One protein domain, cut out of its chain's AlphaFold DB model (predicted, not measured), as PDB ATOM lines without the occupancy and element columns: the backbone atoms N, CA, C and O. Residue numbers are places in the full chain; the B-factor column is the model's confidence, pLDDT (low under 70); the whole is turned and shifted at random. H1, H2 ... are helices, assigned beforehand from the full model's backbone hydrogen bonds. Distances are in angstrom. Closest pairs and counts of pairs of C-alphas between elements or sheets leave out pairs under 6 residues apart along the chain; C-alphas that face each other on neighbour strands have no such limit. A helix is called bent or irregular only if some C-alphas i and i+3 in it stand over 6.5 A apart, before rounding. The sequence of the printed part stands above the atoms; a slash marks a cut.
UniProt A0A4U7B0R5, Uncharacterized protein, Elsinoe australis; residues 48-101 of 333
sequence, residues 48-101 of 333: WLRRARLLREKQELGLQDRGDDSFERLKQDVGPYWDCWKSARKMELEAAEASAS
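AT A GLANCE: This is residues 48 to 101 of the 333 residues of an uncharacterized protein of Elsinoe australis (UniProt A0A4U7B0R5). A long helix, H2, is sharply bent into a V with a short arm, H2a, and a much longer arm, H2b, and a separate helix, H1, lies across the open side of the V, its last residues near both arms. The three helical pieces make a loose triangle with few close approaches; the bend at residues 76 to 81 and the end of H2b at residues 94 to 101 stick out. The printed part has 54 residues with two named helices, H1 then H2, and no named strand; the class is all helix. It is only just compact, close to loose, with a radius of gyration of the C-alphas of 12.1 A, and the C-alphas span 35 by 24 by 17 A.

HOW THE PARTS SIT: H1, residues 48 to 60, is followed by H2, residues 68 to 101, which by its hydrogen bonds was assigned as one helix but is bent: C-alphas 77 and 80 are 9.0 A apart. Its arms are H2a, residues 68 to 77, and H2b, residues 80 to 101; H2b is itself irregular, with C-alphas 80 and 83 7.6 A apart. H1 and H2a are close but not clearly touching, their closest C-alphas being those of Lys 58 and Phe 71, 7.9 A apart; their lines stand at 72 degrees, only just about perpendicular. H1 and H2b are close but not clearly touching, at Glu 60 and Lys 90, whose C-alphas are the closest at 7.3 A; they run the same way at a steep tilt of 50 degrees. H2a and H2b are close but not clearly touching, with the closest C-alphas, of Lys 75 and Trp 82, 6.3 A apart; they run opposite ways at a steep tilt of 61 degrees. In H1 and H2a every O i to N i+4 pair is within hydrogen-bond range; in H2b 17 of 18 are.

IN THESE COORDINATES: H1 begins at C-alpha 48 (314.853, 210.491, 385.511) and measures 18.4 A. H2a measures 14.4 A from C-alpha 68 (307.093, 199.844, 387.283). H2b measures 33.8 A and ends at C-alpha 101 (322.994, 184.440, 408.065).

THE WHOLE: The C-alphas farthest apart are those of Trp 48 and Ser 99, at 35.9 A. The link from H1 to H2, 7 residues, is short, and the printed part has no cut. The mean pLDDT of the printed part of this predicted model is 94.8, and no printed residue is under 70.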
ATOM      1  N   TRP A  48     313.729 211.346 385.118       88.00
ATOM      2  CA  TRP A  48     314.853 210.491 385.511       88.00
ATOM      3  C   TRP A  48     315.027 210.432 387.036       88.00
ATOM      4  O   TRP A  48     315.179 209.353 387.601       88.00
ATOM      5  N   LEU A  49     314.914 211.575 387.725       88.62
ATOM      6  CA  LEU A  49     314.948 211.641 389.193       88.62
ATOM      7  C   LEU A  49     313.812 210.834 389.839       88.62
ATOM      8  O   LEU A  49     314.028 210.168 390.854       88.62
ATOM      9  N   ARG A  50     312.608 210.877 389.256       86.69
ATOM     10  CA  ARG A  50     311.458 210.085 389.713       86.69
ATOM     11  C   ARG A  50     311.720 208.590 389.536       86.69
ATOM     12  O   ARG A  50     311.534 207.837 390.487       86.69
ATOM     13  N   ARG A  51     312.225 208.179 388.370       88.50
ATOM     14  CA  ARG A  51     312.542 206.777 388.062       88.50
ATOM     15  C   ARG A  51     313.666 206.232 388.941       88.50
ATOM     16  O   ARG A  51     313.523 205.159 389.511       88.50
ATOM     17  N   ALA A  52     314.730 207.008 389.147       91.00
ATOM     18  CA  ALA A  52     315.823 206.648 390.050       91.00
ATOM     19  C   ALA A  52     315.345 206.477 391.504       91.00
ATOM     20  O   ALA A  52     315.778 205.555 392.195       91.00
ATOM     21  N   ARG A  53     314.419 207.329 391.972       93.31
ATOM     22  CA  ARG A  53     313.805 207.183 393.301       93.31
ATOM     23  C   ARG A  53     312.969 205.905 393.405       93.31
ATOM     24  O   ARG A  53     313.101 205.196 394.395       93.31
ATOM     25  N   LEU A  54     312.153 205.603 392.392       92.56
ATOM     26  CA  LEU A  54     311.329 204.389 392.362       92.56
ATOM     27  C   LEU A  54     312.178 203.114 392.330       92.56
ATOM     28  O   LEU A  54     311.876 202.179 393.063       92.56
ATOM     29  N   LEU A  55     313.260 203.091 391.549       93.38
ATOM     30  CA  LEU A  55     314.187 201.955 391.507       93.38
ATOM     31  C   LEU A  55     314.842 201.702 392.868       93.38
ATOM     32  O   LEU A  55     314.909 200.558 393.309       93.38
ATOM     33  N   ARG A  56     315.259 202.764 393.569       95.12
ATOM     34  CA  ARG A  56     315.809 202.640 394.926       95.12
ATOM     35  C   ARG A  56     314.776 202.094 395.910       95.12
ATOM     36  O   ARG A  56     315.086 201.191 396.677       95.12
ATOM     37  N   GLU A  57     313.547 202.608 395.864       94.94
ATOM     38  CA  GLU A  57     312.455 202.103 396.704       94.94
ATOM     39  C   GLU A  57     312.134 200.631 396.400       94.94
ATOM     40  O   GLU A  57     311.939 199.853 397.327       94.94
ATOM     41  N   LYS A  58     312.130 200.218 395.126       96.12
ATOM     42  CA  LYS A  58     311.960 198.808 394.741       96.12
ATOM     43  C   LYS A  58     313.073 197.919 395.279       96.12
ATOM     44  O   LYS A  58     312.789 196.827 395.765       96.12
ATOM     45  N   GLN A  59     314.317 198.385 395.190       96.25
ATOM     46  CA  GLN A  59     315.479 197.656 395.685       96.25
ATOM     47  C   GLN A  59     315.388 197.438 397.198       96.25
ATOM     48  O   GLN A  59     315.544 196.309 397.648       96.25
ATOM     49  N   GLU A  60     315.062 198.488 397.960       95.56
ATOM     50  CA  GLU A  60     314.898 198.427 399.421       95.56
ATOM     51  C   GLU A  60     313.768 197.491 399.876       95.56
ATOM     52  O   GLU A  60     313.768 197.054 401.022       95.56
ATOM     53  N   LEU A  61     312.794 197.207 399.008       96.56
ATOM     54  CA  LEU A  61     311.638 196.361 399.322       96.56
ATOM     55  C   LEU A  61     311.747 194.954 398.722       96.56
ATOM     56  O   LEU A  61     310.851 194.136 398.934       96.56
ATOM     57  N   GLY A  62     312.825 194.663 397.985       95.94
ATOM     58  CA  GLY A  62     313.017 193.378 397.311       95.94
ATOM     59  C   GLY A  62     311.983 193.113 396.209       95.94
ATOM     60  O   GLY A  62     311.590 191.973 396.002       95.94
ATOM     61  N   LEU A  63     311.494 194.160 395.527       96.69
ATOM     62  CA  LEU A  63     310.518 194.074 394.421       96.69
ATOM     63  C   LEU A  63     311.174 194.363 393.056       96.69
ATOM     64  O   LEU A  63     310.577 194.995 392.183       96.69
ATOM     65  N   GLN A  64     312.427 193.947 392.877       94.69
ATOM     66  CA  GLN A  64     313.219 194.249 391.678       94.69
ATOM     67  C   GLN A  64     312.649 193.565 390.427       94.69
ATOM     68  O   GLN A  64     312.633 194.170 389.359       94.69
ATOM     69  N   ASP A  65     312.070 192.375 390.596       94.69
ATOM     70  CA  ASP A  65     311.523 191.567 389.499       94.69
ATOM     71  C   ASP A  65     310.152 192.058 389.007       94.69
ATOM     72  O   ASP A  65     309.618 191.578 388.009       94.69
ATOM     73  N   ARG A  66     309.541 193.021 389.708       92.25
ATOM     74  CA  ARG A  66     308.214 193.545 389.373       92.25
ATOM     75  C   ARG A  66     308.320 194.786 388.483       92.25
ATOM     76  O   ARG A  66     309.118 195.683 388.749       92.25
ATOM     77  N   GLY A  67     307.469 194.889 387.457       93.44
ATOM     78  CA  GLY A  67     307.401 196.048 386.550       93.44
ATOM     79  C   GLY A  67     307.010 197.356 387.256       93.44
ATOM     80  O   GLY A  67     306.431 197.335 388.344       93.44
ATOM     81  N   ASP A  68     307.375 198.514 386.693       90.06
ATOM     82  CA  ASP A  68     307.093 199.844 387.283       90.06
ATOM     83  C   ASP A  68     305.587 200.054 387.527       90.06
ATOM     84  O   ASP A  68     305.201 200.452 388.626       90.06
ATOM     85  N   ASP A  69     304.735 199.632 386.589       90.56
ATOM     86  CA  ASP A  69     303.275 199.762 386.697       90.56
ATOM     87  C   ASP A  69     302.687 198.940 387.850       90.56
ATOM     88  O   ASP A  69     301.809 199.400 388.576       90.56
ATOM     89  N   SER A  70     303.197 197.724 388.068       93.06
ATOM     90  CA  SER A  70     302.738 196.868 389.170       93.06
ATOM     91  C   SER A  70     303.085 197.452 390.545       93.06
ATOM     92  O   SER A  70     302.341 197.272 391.507       93.06
ATOM     93  N   PHE A  71     304.191 198.193 390.631       94.38
ATOM     94  CA  PHE A  71     304.608 198.874 391.851       94.38
ATOM     95  C   PHE A  71     303.768 200.125 392.120       94.38
ATOM     96  O   PHE A  71     303.426 200.397 393.269       94.38
ATOM     97  N   GLU A  72     303.399 200.874 391.078       92.19
ATOM     98  CA  GLU A  72     302.478 202.003 391.223       92.19
ATOM     99  C   GLU A  72     301.055 201.550 391.584       92.19
ATOM    100  O   GLU A  72     300.444 202.167 392.456       92.19
ATOM    101  N   ARG A  73     300.563 200.438 391.018       95.69
ATOM    102  CA  ARG A  73     299.287 199.824 391.434       95.69
ATOM    103  C   ARG A  73     299.310 199.420 392.900       95.69
ATOM    104  O   ARG A  73     298.433 199.823 393.648       95.69
ATOM    105  N   LEU A  74     300.375 198.754 393.350       96.69
ATOM    106  CA  LEU A  74     300.535 198.400 394.761       96.69
ATOM    107  C   LEU A  74     300.486 199.634 395.681       96.69
ATOM    108  O   LEU A  74     299.886 199.586 396.751       96.69
ATOM    109  N   LYS A  75     301.083 200.759 395.267       95.94
ATOM    110  CA  LYS A  75     300.987 202.023 396.017       95.94
ATOM    111  C   LYS A  75     299.560 202.559 396.085       95.94
ATOM    112  O   LYS A  75     299.177 203.090 397.123       95.94
ATOM    113  N   GLN A  76     298.801 202.451 394.997       96.06
ATOM    114  CA  GLN A  76     297.398 202.864 394.956       96.06
ATOM    115  C   GLN A  76     296.521 201.950 395.820       96.06
ATOM    116  O   GLN A  76     295.742 202.464 396.618       96.06
ATOM    117  N   ASP A  77     296.717 200.633 395.732       97.75
ATOM    118  CA  ASP A  77     295.940 199.620 396.455       97.75
ATOM    119  C   ASP A  77     296.147 199.707 397.972       97.75
ATOM    120  O   ASP A  77     295.197 199.634 398.748       97.75
ATOM    121  N   VAL A  78     297.394 199.900 398.417       97.44
ATOM    122  CA  VAL A  78     297.704 200.085 399.845       97.44
ATOM    123  C   VAL A  78     297.266 201.478 400.329       97.44
ATOM    124  O   VAL A  78     296.919 201.666 401.499       97.44
ATOM    125  N   GLY A  79     297.289 202.467 399.431       96.44
ATOM    126  CA  GLY A  79     296.808 203.822 399.665       96.44
ATOM    127  C   GLY A  79     297.481 204.496 400.872       96.44
ATOM    128  O   GLY A  79     298.709 204.634 400.897       96.44
ATOM    129  N   PRO A  80     296.714 204.937 401.889       96.69
ATOM    130  CA  PRO A  80     297.253 205.685 403.027       96.69
ATOM    131  C   PRO A  80     298.176 204.850 403.927       96.69
ATOM    132  O   PRO A  80     298.946 205.416 404.698       96.69
ATOM    133  N   TYR A  81     298.142 203.519 403.823       97.50
ATOM    134  CA  TYR A  81     298.951 202.618 404.649       97.50
ATOM    135  C   TYR A  81     300.317 202.282 404.036       97.50
ATOM    136  O   TYR A  81     301.035 201.428 404.556       97.50
ATOM    137  N   TRP A  82     300.700 202.937 402.935       96.19
ATOM    138  CA  TRP A  82     301.920 202.621 402.189       96.19
ATOM    139  C   TRP A  82     303.186 202.683 403.052       96.19
ATOM    140  O   TRP A  82     304.077 201.842 402.926       96.19
ATOM    141  N   ASP A  83     303.267 203.651 403.965       96.06
ATOM    142  CA  ASP A  83     304.417 203.791 404.858       96.06
ATOM    143  C   ASP A  83     304.490 202.663 405.901       96.06
ATOM    144  O   ASP A  83     305.579 202.142 406.168       96.06
ATOM    145  N   CYS A  84     303.343 202.213 406.423       97.19
ATOM    146  CA  CYS A  84     303.263 201.058 407.318       97.19
ATOM    147  C   CYS A  84     303.667 199.773 406.588       97.19
ATOM    148  O   CYS A  84     304.504 199.022 407.086       97.19
ATOM    149  N   TRP A  85     303.138 199.561 405.380       97.88
ATOM    150  CA  TRP A  85     303.455 198.398 404.555       97.88
ATOM    151  C   TRP A  85     304.944 198.332 404.196       97.88
ATOM    152  O   TRP A  85     305.574 197.292 404.371       97.88
ATOM    153  N   LYS A  86     305.550 199.455 403.782       97.19
ATOM    154  CA  LYS A  86     307.002 199.532 403.537       97.19
ATOM    155  C   LYS A  86     307.817 199.141 404.767       97.19
ATOM    156  O   LYS A  86     308.822 198.453 404.633       97.19
ATOM    157  N   SER A  87     307.413 199.611 405.945       96.56
ATOM    158  CA  SER A  87     308.129 199.347 407.198       96.56
ATOM    159  C   SER A  87     308.036 197.871 407.581       96.56
ATOM    160  O   SER A  87     309.057 197.254 407.872       96.56
ATOM    161  N   ALA A  88     306.840 197.282 407.482       97.50
ATOM    162  CA  ALA A  88     306.627 195.853 407.686       97.50
ATOM    163  C   ALA A  88     307.473 195.013 406.716       97.50
ATOM    164  O   ALA A  88     308.198 194.120 407.143       97.50
ATOM    165  N   ARG A  89     307.477 195.371 405.426       97.75
ATOM    166  CA  ARG A  89     308.258 194.661 404.408       97.75
ATOM    167  C   ARG A  89     309.766 194.737 404.649       97.75
ATOM    168  O   ARG A  89     310.469 193.761 404.414       97.75
ATOM    169  N   LYS A  90     310.272 195.876 405.129       96.75
ATOM    170  CA  LYS A  90     311.685 196.011 405.514       96.75
ATOM    171  C   LYS A  90     312.046 195.085 406.675       96.75
ATOM    172  O   LYS A  90     313.072 194.421 406.591       96.75
ATOM    173  N   MET A  91     311.192 194.991 407.696       97.06
ATOM    174  CA  MET A  91     311.415 194.055 408.804       97.06
ATOM    175  C   MET A  91     311.366 192.592 408.349       97.06
ATOM    176  O   MET A  91     312.156 191.789 408.825       97.06
ATOM    177  N   GLU A  92     310.481 192.235 407.411       96.88
ATOM    178  CA  GLU A  92     310.451 190.882 406.832       96.88
ATOM    179  C   GLU A  92     311.760 190.533 406.116       96.88
ATOM    180  O   GLU A  92     312.266 189.423 406.270       96.88
ATOM    181  N   LEU A  93     312.322 191.471 405.345       96.12
ATOM    182  CA  LEU A  93     313.599 191.262 404.659       96.12
ATOM    183  C   LEU A  93     314.768 191.157 405.641       96.12
ATOM    184  O   LEU A  93     315.608 190.277 405.479       96.12
ATOM    185  N   GLU A  94     314.798 192.001 406.670       96.25
ATOM    186  CA  GLU A  94     315.810 191.939 407.729       96.25
ATOM    187  C   GLU A  94     315.718 190.625 408.519       96.25
ATOM    188  O   GLU A  94     316.733 189.984 408.782       96.25
ATOM    189  N   ALA A  95     314.506 190.158 408.831       96.81
ATOM    190  CA  ALA A  95     314.289 188.861 409.468       96.81
ATOM    191  C   ALA A  95     314.723 187.695 408.563       96.81
ATOM    192  O   ALA A  95     315.331 186.733 409.038       96.81
ATOM    193  N   ALA A  96     314.460 187.784 407.255       95.62
ATOM    194  CA  ALA A  96     314.918 186.794 406.286       95.62
ATOM    195  C   ALA A  96     316.453 186.767 406.195       95.62
ATOM    196  O   ALA A  96     317.044 185.688 406.233       95.62
ATOM    197  N   GLU A  97     317.110 187.926 406.163       95.25
ATOM    198  CA  GLU A  97     318.573 188.034 406.168       95.25
ATOM    199  C   GLU A  97     319.184 187.507 407.478       95.25
ATOM    200  O   GLU A  97     320.172 186.767 407.457       95.25
ATOM    201  N   ALA A  98     318.555 187.785 408.623       95.69
ATOM    202  CA  ALA A  98     318.938 187.209 409.910       95.69
ATOM    203  C   ALA A  98     318.815 185.671 409.911       95.69
ATOM    204  O   ALA A  98     319.695 184.970 410.410       95.69
ATOM    205  N   SER A  99     317.768 185.117 409.290       95.56
ATOM    206  CA  SER A  99     317.602 183.660 409.172       95.56
ATOM    207  C   SER A  99     318.608 183.016 408.203       95.56
ATOM    208  O   SER A  99     319.146 181.938 408.477       95.56
ATOM    209  N   ALA A 100     318.933 183.698 407.101       94.00
ATOM    210  CA  ALA A 100     319.903 183.234 406.115       94.00
ATOM    211  C   ALA A 100     321.332 183.258 406.677       94.00
ATOM    212  O   ALA A 100     322.077 182.288 406.531       94.00
ATOM    213  N   SER A 101     321.696 184.329 407.388       93.12
ATOM    214  CA  SER A 101     322.994 184.440 408.065       93.12
ATOM    215  C   SER A 101     323.157 183.413 409.188       93.12
ATOM    216  O   SER A 101     324.239 182.844 409.331       93.12
TER     217      SER A 101